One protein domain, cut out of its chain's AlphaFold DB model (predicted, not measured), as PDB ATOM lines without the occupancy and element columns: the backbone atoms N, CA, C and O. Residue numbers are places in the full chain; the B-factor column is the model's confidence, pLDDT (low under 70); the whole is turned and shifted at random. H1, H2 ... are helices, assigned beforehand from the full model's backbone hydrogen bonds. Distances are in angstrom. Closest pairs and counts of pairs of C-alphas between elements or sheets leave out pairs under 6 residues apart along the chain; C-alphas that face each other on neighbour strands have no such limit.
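What this domain is: This is residues 6 to 89 of the 183 residues of an uncharacterized protein of Massilia sp. LC238 (UniProt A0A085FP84). One long helix, H2, runs along one side of the domain, and four shorter helices, H3 to H6, cluster toward its later half, with H4 in the middle between H2 and H6. H4 and H6 lie side by side, H5 crosses H6 steeply and packs on H3, and the short H1 sits near the earlier half of H2, joined to it by a loop that folds back. The printed part has 84 residues with six named helices, in the order H1 to H6, and no named strand, and its class is all helix. It is compact, with a radius of gyration of the C-alphas of 12.8 A, and it spans 36 by 26 by 20 A.

How they stand to each other: H1, residues 6 to 10, is close to but not clearly touching H2, residues 19 to 37; their closest C-alphas, those of Leu 8 and Leu 25, are 6.9 A apart. H2 touches H4, residues 52 to 61, with residues 29 to 33 alone, and the closest C-alphas, of Arg 29 and Gly 54, are 5.7 A apart. These two run the same way at a steep tilt of 48 degrees. H3, residues 44 to 49, touches H5, residues 68 to 75, at a steep tilt of 50 degrees, the same way, with the C-alphas of Ile 44 and Ala 70 closest at 4.2 A. H4 touches H6, residues 80 to 88, at a shallow tilt of 9 degrees, the same way; the C-alphas of Phe 56 and Val 82 are closest, 4.6 A apart. H5 touches H6 at a steep tilt of 59 degrees, opposite ways, with the C-alphas of Val 75 and Arg 83 closest at 4.7 A. The helix packing is mostly crossed. Among the pairs that are apart are H2 and H6, and H3 and H6. In H1, H2, H3, H4, H5 and H6 every O i to N i+4 pair is within hydrogen-bond range.

Where its parts are: H1 begins at C-alpha 6, (231.027, 198.872, 228.434), and is 6.1 A long from first to last C-alpha. H2 measures 26.7 A, from C-alpha 19 at (241.320, 211.307, 222.476) to C-alpha 37. H3 measures 8.7 A, H4 14.3 A and H5 10.6 A. H6 measures 12.3 A and ends at C-alpha 88, (248.886, 191.624, 243.867).

The domain as a whole: The two C-alphas farthest apart, those of Asn 18 and Glu 68, are 37.1 A from each other. The printed part has no cut. The links from H3 to H4 and from H5 to H6 are tight, the other three are short, and no link is long. The mean pLDDT of the printed part is 96.1, and no printed residue is under 70.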
ATOM      1  N   LYS A   6     231.104 200.105 229.231       95.06
ATOM      2  CA  LYS A   6     231.027 198.872 228.434       95.06
ATOM      3  C   LYS A   6     230.321 199.080 227.095       95.06
ATOM      4  O   LYS A   6     230.825 198.630 226.065       95.06
ATOM      5  N   GLU A   7     229.197 199.791 227.076       95.38
ATOM      6  CA  GLU A   7     228.487 200.145 225.838       95.38
ATOM      7  C   GLU A   7     229.293 201.112 224.966       95.38
ATOM      8  O   GLU A   7     229.293 200.998 223.736       95.38
ATOM      9  N   LEU A   8     229.988 202.076 225.580       94.75
ATOM     10  CA  LEU A   8     230.855 202.998 224.854       94.75
ATOM     11  C   LEU A   8     232.035 202.254 224.217       94.75
ATOM     12  O   LEU A   8     232.220 202.367 223.004       94.75
ATOM     13  N   GLN A   9     232.745 201.422 224.984       94.06
ATOM     14  CA  GLN A   9     233.833 200.575 224.489       94.06
ATOM     15  C   GLN A   9     233.370 199.689 223.326       94.06
ATOM     16  O   GLN A   9     234.045 199.596 222.300       94.06
ATOM     17  N   ALA A  10     232.201 199.055 223.464       93.88
ATOM     18  CA  ALA A  10     231.639 198.193 222.429       93.88
ATOM     19  C   ALA A  10     231.336 198.963 221.132       93.88
ATOM     20  O   ALA A  10     231.544 198.436 220.039       93.88
ATOM     21  N   SER A  11     230.912 200.229 221.233       94.81
ATOM     22  CA  SER A  11     230.593 201.059 220.064       94.81
ATOM     23  C   SER A  11     231.798 201.428 219.189       94.81
ATOM     24  O   SER A  11     231.622 201.902 218.067       94.81
ATOM     25  N   PHE A  12     233.025 201.183 219.656       93.56
ATOM     26  CA  PHE A  12     234.234 201.367 218.852       93.56
ATOM     27  C   PHE A  12     234.482 200.192 217.890       93.56
ATOM     28  O   PHE A  12     235.108 200.359 216.840       93.56
ATOM     29  N   GLY A  13     233.978 198.994 218.200       92.44
ATOM     30  CA  GLY A  13     234.256 197.794 217.413       92.44
ATOM     31  C   GLY A  13     235.763 197.537 217.294       92.44
ATOM     32  O   GLY A  13     236.447 197.336 218.292       92.44
ATOM     33  N   ARG A  14     236.292 197.538 216.061       92.81
ATOM     34  CA  ARG A  14     237.732 197.346 215.784       92.81
ATOM     35  C   ARG A  14     238.525 198.648 215.679       92.81
ATOM     36  O   ARG A  14     239.744 198.593 215.519       92.81
ATOM     37  N   ARG A  15     237.863 199.807 215.701       95.75
ATOM     38  CA  ARG A  15     238.558 201.086 215.535       95.75
ATOM     39  C   ARG A  15     239.233 201.488 216.839       95.75
ATOM     40  O   ARG A  15     238.735 201.206 217.927       95.75
ATOM     41  N   LYS A  16     240.336 202.218 216.716       93.75
ATOM     42  CA  LYS A  16     240.949 202.887 217.859       93.75
ATOM     43  C   LYS A  16     240.102 204.119 218.226       93.75
ATOM     44  O   LYS A  16     239.785 204.892 217.318       93.75
ATOM     45  N   PRO A  17     239.719 204.308 219.499       94.88
ATOM     46  CA  PRO A  17     239.046 205.528 219.925       94.88
ATOM     47  C   PRO A  17     239.965 206.740 219.767       94.88
ATOM     48  O   PRO A  17     241.193 206.628 219.856       94.88
ATOM     49  N   ASN A  18     239.364 207.899 219.517       96.69
ATOM     50  CA  ASN A  18     240.079 209.166 219.537       96.69
ATOM     51  C   ASN A  18     240.336 209.616 220.992       96.69
ATOM     52  O   ASN A  18     239.994 208.923 221.955       96.69
ATOM     53  N   ARG A  19     240.981 210.773 221.155       97.44
ATOM     54  CA  ARG A  19     241.320 211.307 222.476       97.44
ATOM     55  C   ARG A  19     240.081 211.596 223.331       97.44
ATOM     56  O   ARG A  19     240.019 211.106 224.450       97.44
ATOM     57  N   GLU A  20     239.109 212.331 222.800       96.69
ATOM     58  CA  GLU A  20     237.884 212.717 223.521       96.69
ATOM     59  C   GLU A  20     237.070 211.487 223.948       96.69
ATOM     60  O   GLU A  20     236.595 211.393 225.074       96.69
ATOM     61  N   GLU A  21     236.976 210.484 223.077       95.62
ATOM     62  CA  GLU A  21     236.305 209.215 223.366       95.62
ATOM     63  C   GLU A  21     237.032 208.401 224.437       95.62
ATOM     64  O   GLU A  21     236.399 207.707 225.230       95.62
ATOM     65  N   THR A  22     238.362 208.479 224.458       96.12
ATOM     66  CA  THR A  22     239.186 207.834 225.483       96.12
ATOM     67  C   THR A  22     239.002 208.523 226.836       96.12
ATOM     68  O   THR A  22     238.857 207.844 227.850       96.12
ATOM     69  N   GLU A  23     238.971 209.856 226.854       96.75
ATOM     70  CA  GLU A  23     238.705 210.654 228.056       96.75
ATOM     71  C   GLU A  23     237.301 210.363 228.609       96.75
ATOM     72  O   GLU A  23     237.154 210.104 229.804       96.75
ATOM     73  N   GLU A  24     236.286 210.285 227.744       96.00
ATOM     74  CA  GLU A  24     234.928 209.919 228.156       96.00
ATOM     75  C   GLU A  24     234.854 208.486 228.694       96.00
ATOM     76  O   GLU A  24     234.181 208.226 229.691       96.00
ATOM     77  N   LEU A  25     235.585 207.547 228.088       95.75
ATOM     78  CA  LEU A  25     235.659 206.175 228.581       95.75
ATOM     79  C   LEU A  25     236.280 206.101 229.984       95.75
ATOM     80  O   LEU A  25     235.792 205.349 230.829       95.75
ATOM     81  N   TYR A  26     237.336 206.877 230.250       96.06
ATOM     82  CA  TYR A  26     237.901 206.982 231.595       96.06
ATOM     83  C   TYR A  26     236.892 207.580 232.575       96.06
ATOM     84  O   TYR A  26     236.667 206.994 233.630       96.06
ATOM     85  N   ARG A  27     236.210 208.665 232.193       96.69
ATOM     86  CA  ARG A  27     235.200 209.317 233.035       96.69
ATOM     87  C   ARG A  27     234.057 208.372 233.414       96.69
ATOM     88  O   ARG A  27     233.682 208.308 234.580       96.69
ATOM     89  N   LEU A  28     233.500 207.640 232.447       96.38
ATOM     90  CA  LEU A  28     232.413 206.688 232.704       96.38
ATOM     91  C   LEU A  28     232.867 205.547 233.614       96.38
ATOM     92  O   LEU A  28     232.144 205.183 234.537       96.38
ATOM     93  N   ARG A  29     234.077 205.024 233.391       96.31
ATOM     94  CA  ARG A  29     234.654 203.982 234.242       96.31
ATOM     95  C   ARG A  29     234.815 204.458 235.681       96.31
ATOM     96  O   ARG A  29     234.489 203.711 236.597       96.31
ATOM     97  N   ASP A  30     235.310 205.676 235.876       95.94
ATOM     98  CA  ASP A  30     235.514 206.245 237.209       95.94
ATOM     99  C   ASP A  30     234.181 206.377 237.947       95.94
ATOM    100  O   ASP A  30     234.067 205.934 239.085       95.94
ATOM    101  N   LEU A  31     233.136 206.857 237.266       96.00
ATOM    102  CA  LEU A  31     231.786 206.941 237.831       96.00
ATOM    103  C   LEU A  31     231.212 205.570 238.223       96.00
ATOM    104  O   LEU A  31     230.621 205.437 239.295       96.00
ATOM    105  N   GLU A  32     231.367 204.559 237.367       96.06
ATOM    106  CA  GLU A  32     230.894 203.195 237.638       96.06
ATOM    107  C   GLU A  32     231.641 202.574 238.826       96.06
ATOM    108  O   GLU A  32     231.017 202.033 239.741       96.06
ATOM    109  N   VAL A  33     232.970 202.698 238.855       96.19
ATOM    110  CA  VAL A  33     233.812 202.173 239.940       96.19
ATOM    111  C   VAL A  33     233.526 202.895 241.255       96.19
ATOM    112  O   VAL A  33     233.357 202.233 242.275       96.19
ATOM    113  N   GLU A  34     233.386 204.223 241.253       95.94
ATOM    114  CA  GLU A  34     233.017 204.996 242.445       95.94
ATOM    115  C   GLU A  34     231.632 204.617 242.982       95.94
ATOM    116  O   GLU A  34     231.416 204.595 244.198       95.94
ATOM    117  N   ALA A  35     230.675 204.328 242.095       95.94
ATOM    118  CA  ALA A  35     229.352 203.866 242.497       95.94
ATOM    119  C   ALA A  35     229.428 202.498 243.194       95.94
ATOM    120  O   ALA A  35     228.814 202.325 244.249       95.94
ATOM    121  N   LEU A  36     230.221 201.563 242.661       96.25
ATOM    122  CA  LEU A  36     230.460 200.258 243.287       96.25
ATOM    123  C   LEU A  36     231.254 200.378 244.592       96.25
ATOM    124  O   LEU A  36     230.940 199.710 245.571       96.25
ATOM    125  N   ALA A  37     232.225 201.287 244.662       94.19
ATOM    126  CA  ALA A  37     233.025 201.515 245.860       94.19
ATOM    127  C   ALA A  37     232.194 202.013 247.057       94.19
ATOM    128  O   ALA A  37     232.603 201.822 248.206       94.19
ATOM    129  N   LYS A  38     231.040 202.648 246.816       95.75
ATOM    130  CA  LYS A  38     230.096 203.077 247.866       95.75
ATOM    131  C   LYS A  38     229.241 201.931 248.406       95.75
ATOM    132  O   LYS A  38     228.629 202.089 249.461       95.75
ATOM    133  N   GLN A  39     229.180 200.803 247.704       93.38
ATOM    134  CA  GLN A  39     228.480 199.620 248.184       93.38
ATOM    135  C   GLN A  39     229.274 198.955 249.313       93.38
ATOM    136  O   GLN A  39     230.499 199.066 249.398       93.38
ATOM    137  N   SER A  40     228.563 198.258 250.198       92.75
ATOM    138  CA  SER A  40     229.191 197.478 251.268       92.75
ATOM    139  C   SER A  40     229.846 196.203 250.742       92.75
ATOM    140  O   SER A  40     230.875 195.791 251.272       92.75
ATOM    141  N   VAL A  41     229.248 195.587 249.719       97.06
ATOM    142  CA  VAL A  41     229.717 194.353 249.090       97.06
ATOM    143  C   VAL A  41     229.534 194.475 247.584       97.06
ATOM    144  O   VAL A  41     228.438 194.793 247.133       97.06
ATOM    145  N   ILE A  42     230.597 194.202 246.830       97.75
ATOM    146  CA  ILE A  42     230.596 194.164 245.365       97.75
ATOM    147  C   ILE A  42     230.387 192.712 244.930       97.75
ATOM    148  O   ILE A  42     231.158 191.827 245.309       97.75
ATOM    149  N   THR A  43     229.340 192.461 244.152       98.12
ATOM    150  CA  THR A  43     228.918 191.108 243.769       98.12
ATOM    151  C   THR A  43     229.440 190.705 242.395       98.12
ATOM    152  O   THR A  43     229.890 191.528 241.597       98.12
ATOM    153  N   ILE A  44     229.338 189.417 242.059       97.25
ATOM    154  CA  ILE A  44     229.710 188.929 240.723       97.25
ATOM    155  C   ILE A  44     228.905 189.598 239.595       97.25
ATOM    156  O   ILE A  44     229.447 189.821 238.510       97.25
ATOM    157  N   ALA A  45     227.638 189.948 239.840       97.44
ATOM    158  CA  ALA A  45     226.804 190.635 238.856       97.44
ATOM    159  C   ALA A  45     227.367 192.027 238.526       97.44
ATOM    160  O   ALA A  45     227.428 192.402 237.353       97.44
ATOM    161  N   ASP A  46     227.867 192.739 239.540       96.94
ATOM    162  CA  ASP A  46     228.528 194.035 239.375       96.94
ATOM    163  C   ASP A  46     229.802 193.897 238.530       96.94
ATOM    164  O   ASP A  46     229.996 194.629 237.560       96.94
ATOM    165  N   ILE A  47     230.637 192.891 238.820       97.38
ATOM    166  CA  ILE A  47     231.863 192.616 238.049       97.38
ATOM    167  C   ILE A  47     231.551 192.297 236.580       97.38
ATOM    168  O   ILE A  47     232.249 192.764 235.678       97.38
ATOM    169  N   GLN A  48     230.504 191.514 236.313       95.56
ATOM    170  CA  GLN A  48     230.107 191.139 234.950       95.56
ATOM    171  C   GLN A  48     229.523 192.312 234.149       95.56
ATOM    172  O   GLN A  48     229.618 192.328 232.911       95.56
ATOM    173  N   ALA A  49     228.943 193.303 234.829       95.75
ATOM    174  CA  ALA A  49     228.453 194.526 234.205       95.75
ATOM    175  C   ALA A  49     229.598 195.416 233.688       95.75
ATOM    176  O   ALA A  49     229.415 196.107 232.686       95.75
ATOM    177  N   LEU A  50     230.788 195.333 234.288       96.31
ATOM    178  CA  LEU A  50     231.956 196.124 233.905       96.31
ATOM    179  C   LEU A  50     232.665 195.592 232.647       96.31
ATOM    180  O   LEU A  50     232.723 194.390 232.355       96.31
ATOM    181  N   GLU A  51     233.273 196.518 231.909       95.19
ATOM    182  CA  GLU A  51     234.296 196.192 230.915       95.19
ATOM    183  C   GLU A  51     235.665 195.949 231.577       95.19
ATOM    184  O   GLU A  51     235.828 196.130 232.784       95.19
ATOM    185  N   TRP A  52     236.648 195.485 230.803       94.38
ATOM    186  CA  TRP A  52     237.923 194.995 231.338       94.38
ATOM    187  C   TRP A  52     238.659 196.025 232.213       94.38
ATOM    188  O   TRP A  52     239.208 195.650 233.247       94.38
ATOM    189  N   GLY A  53     238.656 197.308 231.843       95.44
ATOM    190  CA  GLY A  53     239.316 198.367 232.605       95.44
ATOM    191  C   GLY A  53     238.609 198.670 233.928       95.44
ATOM    192  O   GLY A  53     239.270 198.915 234.933       95.44
ATOM    193  N   GLY A  54     237.276 198.596 233.962       96.88
ATOM    194  CA  GLY A  54     236.501 198.662 235.202       96.88
ATOM    195  C   GLY A  54     236.824 197.492 236.131       96.88
ATOM    196  O   GLY A  54     237.142 197.702 237.300       96.88
ATOM    197  N   ARG A  55     236.848 196.261 235.598       98.00
ATOM    198  CA  ARG A  55     237.243 195.066 236.368       98.00
ATOM    199  C   ARG A  55     238.669 195.176 236.903       98.00
ATOM    200  O   ARG A  55     238.918 194.809 238.046       98.00
ATOM    201  N   PHE A  56     239.583 195.731 236.108       97.81
ATOM    202  CA  PHE A  56     240.955 196.003 236.532       97.81
ATOM    203  C   PHE A  56     241.004 196.967 237.723       97.81
ATOM    204  O   PHE A  56     241.676 196.663 238.704       97.81
ATOM    205  N   LYS A  57     240.274 198.089 237.677       97.00
ATOM    206  CA  LYS A  57     240.229 199.043 238.797       97.00
ATOM    207  C   LYS A  57     239.684 198.412 240.074       97.00
ATOM    208  O   LYS A  57     240.307 198.543 241.121       97.00
ATOM    209  N   ILE A  58     238.582 197.665 239.983       97.56
ATOM    210  CA  ILE A  58     238.029 196.957 241.145       97.56
ATOM    211  C   ILE A  58     239.043 195.965 241.718       97.56
ATOM    212  O   ILE A  58     239.266 195.960 242.926       97.56
ATOM    213  N   ALA A  59     239.703 195.176 240.867       97.44
ATOM    214  CA  ALA A  59     240.737 194.241 241.301       97.44
ATOM    215  C   ALA A  59     241.942 194.933 241.960       97.44
ATOM    216  O   ALA A  59     242.534 194.378 242.878       97.44
ATOM    217  N   ASN A  60     242.302 196.130 241.494       95.81
ATOM    218  CA  ASN A  60     243.459 196.878 241.975       95.81
ATOM    219  C   ASN A  60     243.179 197.662 243.270       95.81
ATOM    220  O   ASN A  60     244.084 197.840 244.077       95.81
ATOM    221  N   GLU A  61     241.946 198.139 243.470       94.81
ATOM    222  CA  GLU A  61     241.633 199.142 244.503       94.81
ATOM    223  C   GLU A  61     240.572 198.694 245.517       94.81
ATOM    224  O   GLU A  61     240.559 199.193 246.643       94.81
ATOM    225  N   HIS A  62     239.678 197.768 245.155       96.00
ATOM    226  CA  HIS A  62     238.471 197.446 245.934       96.00
ATOM    227  C   HIS A  62     238.194 195.937 246.038       96.00
ATOM    228  O   HIS A  62     237.049 195.512 246.223       96.00
ATOM    229  N   LEU A  63     239.230 195.102 245.912       95.56
ATOM    230  CA  LEU A  63     239.080 193.646 245.973       95.56
ATOM    231  C   LEU A  63     238.625 193.167 247.365       95.56
ATOM    232  O   LEU A  63     237.921 192.166 247.477       95.56
ATOM    233  N   ASP A  64     238.967 193.906 248.421       94.81
ATOM    234  CA  ASP A  64     238.534 193.669 249.805       94.81
ATOM    235  C   ASP A  64     237.017 193.816 250.008       94.81
ATOM    236  O   ASP A  64     236.455 193.189 250.907       94.81
ATOM    237  N   LYS A  65     236.345 194.605 249.160       95.88
ATOM    238  CA  LYS A  65     234.884 194.786 249.169       95.88
ATOM    239  C   LYS A  65     234.135 193.748 248.339       95.88
ATOM    240  O   LYS A  65     232.911 193.684 248.412       95.88
ATOM    241  N   CYS A  66     234.828 192.959 247.525       97.06
ATOM    242  CA  CYS A  66     234.192 191.948 246.684       97.06
ATOM    243  C   CYS A  66     233.708 190.761 247.524       97.06
ATOM    244  O   CYS A  66     234.385 190.377 248.475       97.06
ATOM    245  N   ASP A  67     232.581 190.142 247.170       97.31
ATOM    246  CA  ASP A  67     232.204 188.834 247.721       97.31
ATOM    247  C   ASP A  67     233.131 187.711 247.208       97.31
ATOM    248  O   ASP A  67     233.997 187.924 246.355       97.31
ATOM    249  N   GLU A  68     232.986 186.496 247.742       97.00
ATOM    250  CA  GLU A  68     233.845 185.366 247.354       97.00
ATOM    251  C   GLU A  68     233.739 185.032 245.858       97.00
ATOM    252  O   GLU A  68     234.744 184.727 245.215       97.00
ATOM    253  N   GLN A  69     232.543 185.143 245.272       97.56
ATOM    254  CA  GLN A  69     232.326 184.834 243.859       97.56
ATOM    255  C   GLN A  69     232.961 185.889 242.948       97.56
ATOM    256  O   GLN A  69     233.587 185.545 241.946       97.56
ATOM    257  N   ALA A  70     232.840 187.166 243.304       97.62
ATOM    258  CA  ALA A  70     233.454 188.295 242.627       97.62
ATOM    259  C   ALA A  70     234.982 188.233 242.718       97.62
ATOM    260  O   ALA A  70     235.656 188.365 241.696       97.62
ATOM    261  N   ARG A  71     235.538 187.949 243.906       97.12
ATOM    262  CA  ARG A  71     236.984 187.737 244.081       97.12
ATOM    263  C   ARG A  71     237.487 186.610 243.189       97.12
ATOM    264  O   ARG A  71     238.440 186.805 242.436       97.12
ATOM    265  N   HIS A  72     236.816 185.459 243.223       97.62
ATOM    266  CA  HIS A  72     237.168 184.322 242.379       97.62
ATOM    267  C   HIS A  72     237.099 184.687 240.886       97.62
ATOM    268  O   HIS A  72     238.016 184.375 240.125       97.62
ATOM    269  N   ALA A  73     236.055 185.398 240.453       97.62
ATOM    270  CA  ALA A  73     235.916 185.842 239.068       97.62
ATOM    271  C   ALA A  73     237.057 186.773 238.622       97.62
ATOM    272  O   ALA A  73     237.530 186.643 237.496       97.62
ATOM    273  N   LEU A  74     237.529 187.673 239.491       97.62
ATOM    274  CA  LEU A  74     238.628 188.596 239.184       97.62
ATOM    275  C   LEU A  74     239.993 187.891 239.141       97.62
ATOM    276  O   LEU A  74     240.786 188.138 238.230       97.62
ATOM    277  N   VAL A  75     240.257 186.962 240.066       97.69
ATOM    278  CA  VAL A  75     241.494 186.153 240.081       97.69
ATOM    279  C   VAL A  75     241.588 185.248 238.847       97.69
ATOM    280  O   VAL A  75     242.680 185.014 238.323       97.69
ATOM    281  N   HIS A  76     240.445 184.788 238.336       97.50
ATOM    282  CA  HIS A  76     240.344 183.937 237.152       97.50
ATOM    283  C   HIS A  76     239.820 184.675 235.906       97.50
ATOM    284  O   HIS A  76     239.328 184.036 234.972       97.50
ATOM    285  N   ASP A  77     239.944 186.006 235.851       97.62
ATOM    286  CA  ASP A  77     239.470 186.801 234.712       97.62
ATOM    287  C   ASP A  77     240.183 186.401 233.412       97.62
ATOM    288  O   ASP A  77     241.354 186.017 233.402       97.62
ATOM    289  N   GLN A  78     239.505 186.541 232.275       95.81
ATOM    290  CA  GLN A  78     240.103 186.287 230.963       95.81
ATOM    291  C   GLN A  78     241.291 187.223 230.682       95.81
ATOM    292  O   GLN A  78     242.286 186.814 230.074       95.81
ATOM    293  N   HIS A  79     241.226 188.469 231.158       96.44
ATOM    294  CA  HIS A  79     242.258 189.470 230.945       96.44
ATOM    295  C   HIS A  79     243.396 189.332 231.967       96.44
ATOM    296  O   HIS A  79     243.204 189.497 233.171       96.44
ATOM    297  N   HIS A  80     244.618 189.093 231.483       96.62
ATOM    298  CA  HIS A  80     245.794 188.877 232.334       96.62
ATOM    299  C   HIS A  80     246.062 190.033 233.309       96.62
ATOM    300  O   HIS A  80     246.349 189.774 234.471       96.62
ATOM    301  N   GLY A  81     245.892 191.289 232.876       96.44
ATOM    302  CA  GLY A  81     246.072 192.450 233.754       96.44
ATOM    303  C   GLY A  81     245.119 192.468 234.954       96.44
ATOM    304  O   GLY A  81     245.532 192.852 236.041       96.44
ATOM    305  N   VAL A  82     243.875 191.999 234.785       97.56
ATOM    306  CA  VAL A  82     242.895 191.923 235.883       97.56
ATOM    307  C   VAL A  82     243.326 190.857 236.887       97.56
ATOM    308  O   VAL A  82     243.373 191.130 238.083       97.56
ATOM    309  N   ARG A  83     243.745 189.680 236.397       97.81
ATOM    310  CA  ARG A  83     244.271 188.608 237.256       97.81
ATOM    311  C   ARG A  83     245.487 189.063 238.054       97.81
ATOM    312  O   ARG A  83     245.553 188.838 239.256       97.81
ATOM    313  N   SER A  84     246.445 189.713 237.392       97.12
ATOM    314  CA  SER A  84     247.653 190.221 238.044       97.12
ATOM    315  C   SER A  84     247.324 191.251 239.123       97.12
ATOM    316  O   SER A  84     247.872 191.155 240.216       97.12
ATOM    317  N   ALA A  85     246.410 192.186 238.851       96.88
ATOM    318  CA  ALA A  85     245.965 193.159 239.847       96.88
ATOM    319  C   ALA A  85     245.304 192.475 241.050       96.88
ATOM    320  O   ALA A  85     245.666 192.764 242.185       96.88
ATOM    321  N   ALA A  86     244.412 191.510 240.805       96.44
ATOM    322  CA  ALA A  86     243.725 190.788 241.871       96.44
ATOM    323  C   ALA A  86     244.700 190.005 242.770       96.44
ATOM    324  O   ALA A  86     244.567 190.016 243.989       96.44
ATOM    325  N   VAL A  87     245.707 189.349 242.184       95.12
ATOM    326  CA  VAL A  87     246.719 188.581 242.935       95.12
ATOM    327  C   VAL A  87     247.651 189.489 243.744       95.12
ATOM    328  O   VAL A  87     248.086 189.112 244.829       95.12
ATOM    329  N   LEU A  88     247.978 190.672 243.221       95.00
ATOM    330  CA  LEU A  88     248.886 191.624 243.867       95.00
ATOM    331  C   LEU A  88     248.183 192.586 244.826       95.00
ATOM    332  O   LEU A  88     248.858 193.398 245.465       95.00
ATOM    333  N   PHE A  89     246.855 192.513 244.917       94.00
ATOM    334  CA  PHE A  89     246.064 193.413 245.734       94.00
ATOM    335  C   PHE A  89     246.534 193.397 247.189       94.00
ATOM    336  O   PHE A  89     246.616 192.353 247.841       94.00
TER     337      PHE A  89